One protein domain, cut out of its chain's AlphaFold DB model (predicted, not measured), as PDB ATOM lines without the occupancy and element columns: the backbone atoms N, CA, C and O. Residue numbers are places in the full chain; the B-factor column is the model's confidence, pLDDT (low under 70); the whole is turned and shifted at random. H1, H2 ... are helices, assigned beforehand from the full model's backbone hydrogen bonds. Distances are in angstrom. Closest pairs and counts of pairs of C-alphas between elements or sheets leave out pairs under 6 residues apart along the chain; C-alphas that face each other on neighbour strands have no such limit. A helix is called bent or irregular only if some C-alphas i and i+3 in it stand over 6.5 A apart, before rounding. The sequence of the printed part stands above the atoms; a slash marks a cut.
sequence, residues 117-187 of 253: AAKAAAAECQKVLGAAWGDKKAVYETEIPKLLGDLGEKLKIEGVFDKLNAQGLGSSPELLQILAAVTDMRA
ATOM      1  N   ALA A 117     -45.349  61.552 130.605       83.50
ATOM      2  CA  ALA A 117     -43.928  61.873 130.671       83.50
ATOM      3  C   ALA A 117     -43.672  63.156 131.478       83.50
ATOM      4  O   ALA A 117     -42.793  63.172 132.338       83.50
ATOM      5  N   ALA A 118     -44.472  64.206 131.270       79.19
ATOM      6  CA  ALA A 118     -44.387  65.441 132.044       79.19
ATOM      7  C   ALA A 118     -44.679  65.202 133.534       79.19
ATOM      8  O   ALA A 118     -43.956  65.695 134.400       79.19
ATOM      9  N   LYS A 119     -45.697  64.392 133.850       83.44
ATOM     10  CA  LYS A 119     -46.032  64.025 135.233       83.44
ATOM     11  C   LYS A 119     -44.917  63.212 135.896       83.44
ATOM     12  O   LYS A 119     -44.591  63.464 137.055       83.44
ATOM     13  N   ALA A 120     -44.320  62.266 135.174       84.25
ATOM     14  CA  ALA A 120     -43.188  61.478 135.654       84.25
ATOM     15  C   ALA A 120     -41.945  62.352 135.885       84.25
ATOM     16  O   ALA A 120     -41.310  62.243 136.933       84.25
ATOM     17  N   ALA A 121     -41.643  63.267 134.958       79.50
ATOM     18  CA  ALA A 121     -40.547  64.223 135.093       79.50
ATOM     19  C   ALA A 121     -40.742  65.142 136.309       79.50
ATOM     20  O   ALA A 121     -39.821  65.310 137.104       79.50
ATOM     21  N   ALA A 122     -41.951  65.671 136.508       78.31
ATOM     22  CA  ALA A 122     -42.275  66.487 137.676       78.31
ATOM     23  C   ALA A 122     -42.140  65.699 138.991       78.31
ATOM     24  O   ALA A 122     -41.594  66.217 139.965       78.31
ATOM     25  N   ALA A 123     -42.592  64.441 139.027       82.94
ATOM     26  CA  ALA A 123     -42.466  63.584 140.206       82.94
ATOM     27  C   ALA A 123     -41.000  63.267 140.544       82.94
ATOM     28  O   ALA A 123     -40.600  63.371 141.707       82.94
ATOM     29  N   GLU A 124     -40.179  62.931 139.543       81.44
ATOM     30  CA  GLU A 124     -38.749  62.693 139.763       81.44
ATOM     31  C   GLU A 124     -38.037  63.980 140.190       81.44
ATOM     32  O   GLU A 124     -37.222  63.960 141.110       81.44
ATOM     33  N   CYS A 125     -38.415  65.118 139.610       79.88
ATOM     34  CA  CYS A 125     -37.898  66.416 140.011       79.88
ATOM     35  C   CYS A 125     -38.215  66.741 141.474       79.88
ATOM     36  O   CYS A 125     -37.309  67.070 142.240       79.88
ATOM     37  N   GLN A 126     -39.458  66.542 141.916       80.25
ATOM     38  CA  GLN A 126     -39.829  66.717 143.322       80.25
ATOM     39  C   GLN A 126     -39.048  65.792 144.262       80.25
ATOM     40  O   GLN A 126     -38.703  66.201 145.371       80.25
ATOM     41  N   LYS A 127     -38.750  64.561 143.839       82.06
ATOM     42  CA  LYS A 127     -37.955  63.610 144.625       82.06
ATOM     43  C   LYS A 127     -36.493  64.047 144.742       82.06
ATOM     44  O   LYS A 127     -35.963  64.086 145.852       82.06
ATOM     45  N   VAL A 128     -35.856  64.402 143.625       76.88
ATOM     46  CA  VAL A 128     -34.456  64.862 143.589       76.88
ATOM     47  C   VAL A 128     -34.293  66.156 144.384       76.88
ATOM     48  O   VAL A 128     -33.398  66.258 145.222       76.88
ATOM     49  N   LEU A 129     -35.183  67.128 144.174       80.81
ATOM     50  CA  LEU A 129     -35.136  68.410 144.874       80.81
ATOM     51  C   LEU A 129     -35.542  68.281 146.338       80.81
ATOM     52  O   LEU A 129     -34.923  68.911 147.181       80.81
ATOM     53  N   GLY A 130     -36.508  67.427 146.678       79.56
ATOM     54  CA  GLY A 130     -36.856  67.151 148.073       79.56
ATOM     55  C   GLY A 130     -35.663  66.624 148.874       79.56
ATOM     56  O   GLY A 130     -35.427  67.084 149.990       79.56
ATOM     57  N   ALA A 131     -34.872  65.722 148.283       78.12
ATOM     58  CA  ALA A 131     -33.639  65.229 148.893       78.12
ATOM     59  C   ALA A 131     -32.532  66.299 148.944       78.12
ATOM     60  O   ALA A 131     -31.826  66.397 149.945       78.12
ATOM     61  N   ALA A 132     -32.377  67.100 147.884       76.94
ATOM     62  CA  ALA A 132     -31.319  68.107 147.787       76.94
ATOM     63  C   ALA A 132     -31.577  69.357 148.647       76.94
ATOM     64  O   ALA A 132     -30.640  69.946 149.179       76.94
ATOM     65  N   TRP A 133     -32.833  69.783 148.765       83.50
ATOM     66  CA  TRP A 133     -33.217  71.020 149.442       83.50
ATOM     67  C   TRP A 133     -33.413  70.843 150.944       83.50
ATOM     68  O   TRP A 133     -33.178  71.793 151.692       83.50
ATOM     69  N   GLY A 134     -33.833  69.656 151.396       83.50
ATOM     70  CA  GLY A 134     -34.085  69.384 152.812       83.50
ATOM     71  C   GLY A 134     -34.968  70.461 153.453       83.50
ATOM     72  O   GLY A 134     -36.030  70.802 152.928       83.50
ATOM     73  N   ASP A 135     -34.491  71.051 154.550       80.69
ATOM     74  CA  ASP A 135     -35.210  72.080 155.316       80.69
ATOM     75  C   ASP A 135     -35.435  73.387 154.537       80.69
ATOM     76  O   ASP A 135     -36.370  74.134 154.827       80.69
ATOM     77  N   LYS A 136     -34.626  73.664 153.503       79.81
ATOM     78  CA  LYS A 136     -34.761  74.869 152.670       79.81
ATOM     79  C   LYS A 136     -35.857  74.758 151.610       79.81
ATOM     80  O   LYS A 136     -36.116  75.731 150.907       79.81
ATOM     81  N   LYS A 137     -36.533  73.611 151.486       82.00
ATOM     82  CA  LYS A 137     -37.566  73.389 150.463       82.00
ATOM     83  C   LYS A 137     -38.620  74.503 150.431       82.00
ATOM     84  O   LYS A 137     -38.845  75.087 149.377       82.00
ATOM     85  N   ALA A 138     -39.200  74.845 151.582       81.69
ATOM     86  CA  ALA A 138     -40.235  75.881 151.673       81.69
ATOM     87  C   ALA A 138     -39.722  77.279 151.271       81.69
ATOM     88  O   ALA A 138     -40.465  78.093 150.718       81.69
ATOM     89  N   VAL A 139     -38.437  77.550 151.524       82.38
ATOM     90  CA  VAL A 139     -37.772  78.786 151.103       82.38
ATOM     91  C   VAL A 139     -37.643  78.813 149.584       82.38
ATOM     92  O   VAL A 139     -38.090  79.767 148.956       82.38
ATOM     93  N   TYR A 140     -37.087  77.767 148.973       85.75
ATOM     94  CA  TYR A 140     -36.882  77.734 147.523       85.75
ATOM     95  C   TYR A 140     -38.194  77.738 146.735       85.75
ATOM     96  O   TYR A 140     -38.283  78.429 145.722       85.75
ATOM     97  N   GLU A 141     -39.234  77.057 147.228       84.44
ATOM     98  CA  GLU A 141     -40.584  77.096 146.643       84.44
ATOM     99  C   GLU A 141     -41.178  78.515 146.616       84.44
ATOM    100  O   GLU A 141     -42.011  78.817 145.764       84.44
ATOM    101  N   THR A 142     -40.719  79.402 147.502       85.38
ATOM    102  CA  THR A 142     -41.172  80.796 147.580       85.38
ATOM    103  C   THR A 142     -40.252  81.755 146.820       85.38
ATOM    104  O   THR A 142     -40.720  82.661 146.130       85.38
ATOM    105  N   GLU A 143     -38.939  81.580 146.941       85.56
ATOM    106  CA  GLU A 143     -37.950  82.553 146.474       85.56
ATOM    107  C   GLU A 143     -37.521  82.338 145.013       85.56
ATOM    108  O   GLU A 143     -37.239  83.315 144.319       85.56
ATOM    109  N   ILE A 144     -37.552  81.103 144.493       87.94
ATOM    110  CA  ILE A 144     -37.257  80.840 143.072       87.94
ATOM    111  C   ILE A 144     -38.301  81.493 142.145       87.94
ATOM    112  O   ILE A 144     -37.896  82.163 141.191       87.94
ATOM    113  N   PRO A 145     -39.626  81.381 142.391       87.31
ATOM    114  CA  PRO A 145     -40.616  82.090 141.581       87.31
ATOM    115  C   PRO A 145     -40.440  83.612 141.612       87.31
ATOM    116  O   PRO A 145     -40.550  84.254 140.569       87.31
ATOM    117  N   LYS A 146     -40.101  84.192 142.776       86.62
ATOM    118  CA  LYS A 146     -39.801  85.631 142.899       86.62
ATOM    119  C   LYS A 146     -38.571  86.023 142.087       86.62
ATOM    120  O   LYS A 146     -38.621  86.996 141.346       86.62
ATOM    121  N   LEU A 147     -37.491  85.242 142.171       87.44
ATOM    122  CA  LEU A 147     -36.287  85.443 141.364       87.44
ATOM    123  C   LEU A 147     -36.613  85.441 139.864       87.44
ATOM    124  O   LEU A 147     -36.156  86.320 139.137       87.44
ATOM    125  N   LEU A 148     -37.405  84.474 139.396       88.62
ATOM    126  CA  LEU A 148     -37.811  84.399 137.992       88.62
ATOM    127  C   LEU A 148     -38.718  85.567 137.582       88.62
ATOM    128  O   LEU A 148     -38.583  86.057 136.462       88.62
ATOM    129  N   GLY A 149     -39.591  86.034 138.479       87.25
ATOM    130  CA  GLY A 149     -40.391  87.246 138.291       87.25
ATOM    131  C   GLY A 149     -39.520  88.490 138.108       87.25
ATOM    132  O   GLY A 149     -39.617  89.156 137.079       87.25
ATOM    133  N   ASP A 150     -38.593  88.734 139.036       84.56
ATOM    134  CA  ASP A 150     -37.675  89.882 138.998       84.56
ATOM    135  C   ASP A 150     -36.783  89.865 137.743       84.56
ATOM    136  O   ASP A 150     -36.531  90.899 137.113       84.56
ATOM    137  N   LEU A 151     -36.296  88.681 137.350       85.50
ATOM    138  CA  LEU A 151     -35.537  88.507 136.112       85.50
ATOM    139  C   LEU A 151     -36.407  88.764 134.878       85.50
ATOM    140  O   LEU A 151     -35.938  89.402 133.936       85.50
ATOM    141  N   GLY A 152     -37.660  88.304 134.887       88.12
ATOM    142  CA  GLY A 152     -38.637  88.572 133.835       88.12
ATOM    143  C   GLY A 152     -38.882  90.064 133.645       88.12
ATOM    144  O   GLY A 152     -38.766  90.557 132.525       88.12
ATOM    145  N   GLU A 153     -39.105  90.810 134.727       87.38
ATOM    146  CA  GLU A 153     -39.264  92.269 134.676       87.38
ATOM    147  C   GLU A 153     -38.017  92.962 134.115       87.38
ATOM    148  O   GLU A 153     -38.105  93.772 133.188       87.38
ATOM    149  N   LYS A 154     -36.831  92.597 134.618       83.75
ATOM    150  CA  LYS A 154     -35.558  93.186 134.178       83.75
ATOM    151  C   LYS A 154     -35.266  92.918 132.701       83.75
ATOM    152  O   LYS A 154     -34.744  93.792 132.007       83.75
ATOM    153  N   LEU A 155     -35.575  91.713 132.231       86.44
ATOM    154  CA  LEU A 155     -35.351  91.289 130.848       86.44
ATOM    155  C   LEU A 155     -36.523  91.633 129.921       86.44
ATOM    156  O   LEU A 155     -36.407  91.425 128.714       86.44
ATOM    157  N   LYS A 156     -37.622  92.179 130.456       91.12
ATOM    158  CA  LYS A 156     -38.877  92.438 129.732       91.12
ATOM    159  C   LYS A 156     -39.445  91.173 129.080       91.12
ATOM    160  O   LYS A 156     -39.917  91.201 127.945       91.12
ATOM    161  N   ILE A 157     -39.369  90.057 129.800       86.56
ATOM    162  CA  ILE A 157     -39.938  88.771 129.407       86.56
ATOM    163  C   ILE A 157     -41.143  88.508 130.304       86.56
ATOM    164  O   ILE A 157     -41.002  88.217 131.489       86.56
ATOM    165  N   GLU A 158     -42.338  88.588 129.731       87.44
ATOM    166  CA  GLU A 158     -43.566  88.237 130.440       87.44
ATOM    167  C   GLU A 158     -43.691  86.716 130.591       87.44
ATOM    168  O   GLU A 158     -43.376  85.959 129.666       87.44
ATOM    169  N   GLY A 159     -44.159  86.265 131.759       84.31
ATOM    170  CA  GLY A 159     -44.469  84.855 132.007       84.31
ATOM    171  C   GLY A 159     -43.266  83.918 131.869       84.31
ATOM    172  O   GLY A 159     -43.398  82.843 131.287       84.31
ATOM    173  N   VAL A 160     -42.079  84.307 132.363       86.88
ATOM    174  CA  VAL A 160     -40.854  83.477 132.299       86.88
ATOM    175  C   VAL A 160     -41.110  82.061 132.813       86.88
ATOM    176  O   VAL A 160     -40.714  81.096 132.166       86.88
ATOM    177  N   PHE A 161     -41.803  81.932 133.946       81.31
ATOM    178  CA  PHE A 161     -42.107  80.631 134.538       81.31
ATOM    179  C   PHE A 161     -42.997  79.773 133.626       81.31
ATOM    180  O   PHE A 161     -42.676  78.616 133.367       81.31
ATOM    181  N   ASP A 162     -44.054  80.357 133.057       83.56
ATOM    182  CA  ASP A 162     -44.951  79.660 132.130       83.56
ATOM    183  C   ASP A 162     -44.232  79.252 130.842       83.56
ATOM    184  O   ASP A 162     -44.424  78.143 130.349       83.56
ATOM    185  N   LYS A 163     -43.338  80.103 130.323       84.25
ATOM    186  CA  LYS A 163     -42.508  79.788 129.149       84.25
ATOM    187  C   LYS A 163     -41.527  78.648 129.429       84.25
ATOM    188  O   LYS A 163     -41.369  77.773 128.581       84.25
ATOM    189  N   LEU A 164     -40.899  78.628 130.606       84.94
ATOM    190  CA  LEU A 164     -40.027  77.526 131.022       84.94
ATOM    191  C   LEU A 164     -40.818  76.224 131.182       84.94
ATOM    192  O   LEU A 164     -40.361  75.177 130.730       84.94
ATOM    193  N   ASN A 165     -42.016  76.276 131.769       80.81
ATOM    194  CA  ASN A 165     -42.897  75.112 131.876       80.81
ATOM    195  C   ASN A 165     -43.359  74.607 130.504       80.81
ATOM    196  O   ASN A 165     -43.309  73.406 130.257       80.81
ATOM    197  N   ALA A 166     -43.735  75.506 129.590       78.62
ATOM    198  CA  ALA A 166     -44.150  75.150 128.232       78.62
ATOM    199  C   ALA A 166     -43.035  74.454 127.431       78.62
ATOM    200  O   ALA A 166     -43.317  73.637 126.560       78.62
ATOM    201  N   GLN A 167     -41.768  74.746 127.741       80.69
ATOM    202  CA  GLN A 167     -40.599  74.079 127.159       80.69
ATOM    203  C   GLN A 167     -40.149  72.833 127.944       80.69
ATOM    204  O   GLN A 167     -39.127  72.238 127.610       80.69
ATOM    205  N   GLY A 168     -40.863  72.450 129.008       75.19
ATOM    206  CA  GLY A 168     -40.496  71.338 129.893       75.19
ATOM    207  C   GLY A 168     -39.318  71.629 130.834       75.19
ATOM    208  O   GLY A 168     -38.927  70.769 131.619       75.19
ATOM    209  N   LEU A 169     -38.762  72.844 130.808       79.94
ATOM    210  CA  LEU A 169     -37.609  73.247 131.616       79.94
ATOM    211  C   LEU A 169     -37.976  73.576 133.063       79.94
ATOM    212  O   LEU A 169     -37.145  73.423 133.953       79.94
ATOM    213  N   GLY A 170     -39.219  73.981 133.329       76.88
ATOM    214  CA  GLY A 170     -39.661  74.296 134.692       76.88
ATOM    215  C   GLY A 170     -39.724  73.085 135.634       76.88
ATOM    216  O   GLY A 170     -39.849  73.261 136.840       76.88
ATOM    217  N   SER A 171     -39.579  71.865 135.103       77.81
ATOM    218  CA  SER A 171     -39.413  70.627 135.880       77.81
ATOM    219  C   SER A 171     -38.002  70.027 135.778       77.81
ATOM    220  O   SER A 171     -37.811  68.893 136.204       77.81
ATOM    221  N   SER A 172     -37.003  70.747 135.249       83.94
ATOM    222  CA  SER A 172     -35.607  70.274 135.245       83.94
ATOM    223  C   SER A 172     -34.998  70.388 136.651       83.94
ATOM    224  O   SER A 172     -34.903  71.503 137.182       83.94
ATOM    225  N   PRO A 173     -34.545  69.272 137.258       81.62
ATOM    226  CA  PRO A 173     -33.872  69.302 138.555       81.62
ATOM    227  C   PRO A 173     -32.602  70.157 138.531       81.62
ATOM    228  O   PRO A 173     -32.343  70.899 139.473       81.62
ATOM    229  N   GLU A 174     -31.825  70.095 137.448       83.62
ATOM    230  CA  GLU A 174     -30.570  70.833 137.288       83.62
ATOM    231  C   GLU A 174     -30.823  72.341 137.247       83.62
ATOM    232  O   GLU A 174     -30.161  73.101 137.956       83.62
ATOM    233  N   LEU A 175     -31.814  72.782 136.464       85.88
ATOM    234  CA  LEU A 175     -32.174  74.197 136.391       85.88
ATOM    235  C   LEU A 175     -32.667  74.711 137.746       85.88
ATOM    236  O   LEU A 175     -32.248  75.778 138.191       85.88
ATOM    237  N   LEU A 176     -33.523  73.947 138.427       85.69
ATOM    238  CA  LEU A 176     -34.048  74.331 139.736       85.69
ATOM    239  C   LEU A 176     -32.966  74.331 140.827       85.69
ATOM    240  O   LEU A 176     -33.008  75.183 141.711       85.69
ATOM    241  N   GLN A 177     -31.955  73.461 140.744       83.62
ATOM    242  CA  GLN A 177     -30.778  73.522 141.619       83.62
ATOM    243  C   GLN A 177     -29.917  74.761 141.351       83.62
ATOM    244  O   GLN A 177     -29.468  75.403 142.300       83.62
ATOM    245  N   ILE A 178     -29.718  75.140 140.085       85.25
ATOM    246  CA  ILE A 178     -29.013  76.383 139.735       85.25
ATOM    247  C   ILE A 178     -29.774  77.592 140.287       85.25
ATOM    248  O   ILE A 178     -29.175  78.461 140.917       85.25
ATOM    249  N   LEU A 179     -31.095  77.640 140.104       88.12
ATOM    250  CA  LEU A 179     -31.929  78.726 140.621       88.12
ATOM    251  C   LEU A 179     -31.927  78.772 142.154       88.12
ATOM    252  O   LEU A 179     -31.870  79.860 142.729       88.12
ATOM    253  N   ALA A 180     -31.917  77.617 142.823       85.62
ATOM    254  CA  ALA A 180     -31.756  77.534 144.274       85.62
ATOM    255  C   ALA A 180     -30.401  78.105 144.730       85.62
ATOM    256  O   ALA A 180     -30.358  78.909 145.660       85.62
ATOM    257  N   ALA A 181     -29.307  77.780 144.034       84.00
ATOM    258  CA  ALA A 181     -27.987  78.337 144.329       84.00
ATOM    259  C   ALA A 181     -27.938  79.863 144.121       84.00
ATOM    260  O   ALA A 181     -27.390  80.585 144.951       84.00
ATOM    261  N   VAL A 182     -28.560  80.378 143.054       83.69
ATOM    262  CA  VAL A 182     -28.680  81.830 142.820       83.69
ATOM    263  C   VAL A 182     -29.511  82.502 143.915       83.69
ATOM    264  O   VAL A 182     -29.181  83.604 144.354       83.69
ATOM    265  N   THR A 183     -30.560  81.833 144.388       82.62
ATOM    266  CA  THR A 183     -31.391  82.307 145.502       82.62
ATOM    267  C   THR A 183     -30.579  82.405 146.792       82.62
ATOM    268  O   THR A 183     -30.614  83.442 147.454       82.62
ATOM    269  N   ASP A 184     -29.779  81.383 147.107       79.38
ATOM    270  CA  ASP A 184     -28.855  81.411 148.245       79.38
ATOM    271  C   ASP A 184     -27.810  82.532 148.112       79.38
ATOM    272  O   ASP A 184     -27.476  83.181 149.097       79.38
ATOM    273  N   MET A 185     -27.312  82.807 146.902       76.06
ATOM    274  CA  MET A 185     -26.356  83.899 146.665       76.06
ATOM    275  C   MET A 185     -26.973  85.292 146.840       76.06
ATOM    276  O   MET A 185     -26.252  86.231 147.194       76.06
ATOM    277  N   ARG A 186     -28.275  85.435 146.554       73.12
ATOM    278  CA  ARG A 186     -29.035  86.687 146.695       73.12
ATOM    279  C   ARG A 186     -29.437  86.953 148.141       73.12
ATOM    280  O   ARG A 186     -29.518  88.117 148.529       73.12
ATOM    281  N   ALA A 187     -29.713  85.906 148.912       65.50
ATOM    282  CA  ALA A 187     -29.977  86.051 150.330       65.50
ATOM    283  C   ALA A 187     -28.741  86.651 151.021       65.50
ATOM    284  O   ALA A 187     -27.629  86.140 150.888       65.50
TER     285      ALA A 187
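AT A GLANCE: This is residues 117 to 187 of the 253 residues of an uncharacterized protein of Caulobacter sp. BK020 (UniProt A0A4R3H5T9). What shape does the backbone make? One long helix, H1, is bent into a V, its arms H1a and H1b meeting at a corner at residues 133 and 134. H3 crosses over H1b at about a right angle, near residues 140 to 147, and reaches H1a with its first residues, while the short H2 packs across the far part of H1b, at residues 145 to 152, and is apart from H1a. What is it made of? The printed part has 71 residues with three named helices, in the order H1, H2, H3, and no named strand, and its class is all helix. How large and how dense is it? It is compact, with a radius of gyration of the C-alphas of 12.1 A, and flat, spanning 32 by 30 by 16 A.

HOW THE PARTS SIT: How do the parts of the first helix stand to each other? H1, residues 117 to 155, was assigned as one helix by its hydrogen bonds, but it is bent: C-alphas 132 and 135 are 9.4 A apart. Its arms, H1a with residues 117 to 132 and H1b with residues 135 to 155, are close but not clearly touching, the closest C-alphas being those of Gly 130 and Lys 137, 6.7 A apart. They run opposite ways at a steep tilt of 62 degrees. What comes near the second arm after it ends? H2, residues 160 to 166, touches H1b at residues 145 to 152 alone and is about perpendicular to it at 74 degrees; the closest C-alphas are those of Gly 152 and Val 160, 5.8 A apart. H2 and H1a are apart. Where does the last helix sit? H3, residues 173 to 186, touches H1b at residues 140 to 147 alone, about perpendicular at 83 degrees, with the closest C-alphas those of Tyr 140 and Ala 180, 6.1 A apart. Residues 173 to 177 of H3 touch residues 125 to 129 of H1a, the same way at a steep tilt of 43 degrees, with the C-alphas of Cys 125 and Pro 173 closest at 5.2 A; H3 and H2 are apart. What do the N and O atoms show? In H1a, H2 and H3 every O i to N i+4 pair is within hydrogen-bond range, and in H1b 14 of 17 are.

IN THESE COORDINATES: Where does the first arm run? H1a begins at C-alpha 117, at (-43.928, 61.873, 130.671), and covers 22.2 A to C-alpha 132. How does the second arm run? H1b covers 31.1 A from C-alpha 135, at (-35.210, 72.080, 155.316), to C-alpha 155. It is irregular, with C-alphas 135 and 138 being 7.3 A apart, and it has a kink of 29 degrees near residue 142. How long are the other two helices, and where does the last one end? H2 covers 9.8 A from C-alpha 160 to C-alpha 166. H3 covers 19.8 A from C-alpha 173 to C-alpha 186, at (-29.035, 86.687, 146.695).

THE WHOLE: How far does the printed part reach? The two C-alphas farthest apart are those of Ala 117 and Ala 187, its first and last residues, at 34.1 A. Is there a cut, and how are the helices linked? The printed part has no cut. The link of 4 residues from H1 to H2 is tight, the link of 6 residues from H2 to H3 is short but not tight, and no link is long. Where is the model's confidence low? The mean pLDDT of the printed part is 82.7, and residue 187 is the one printed residue under 70.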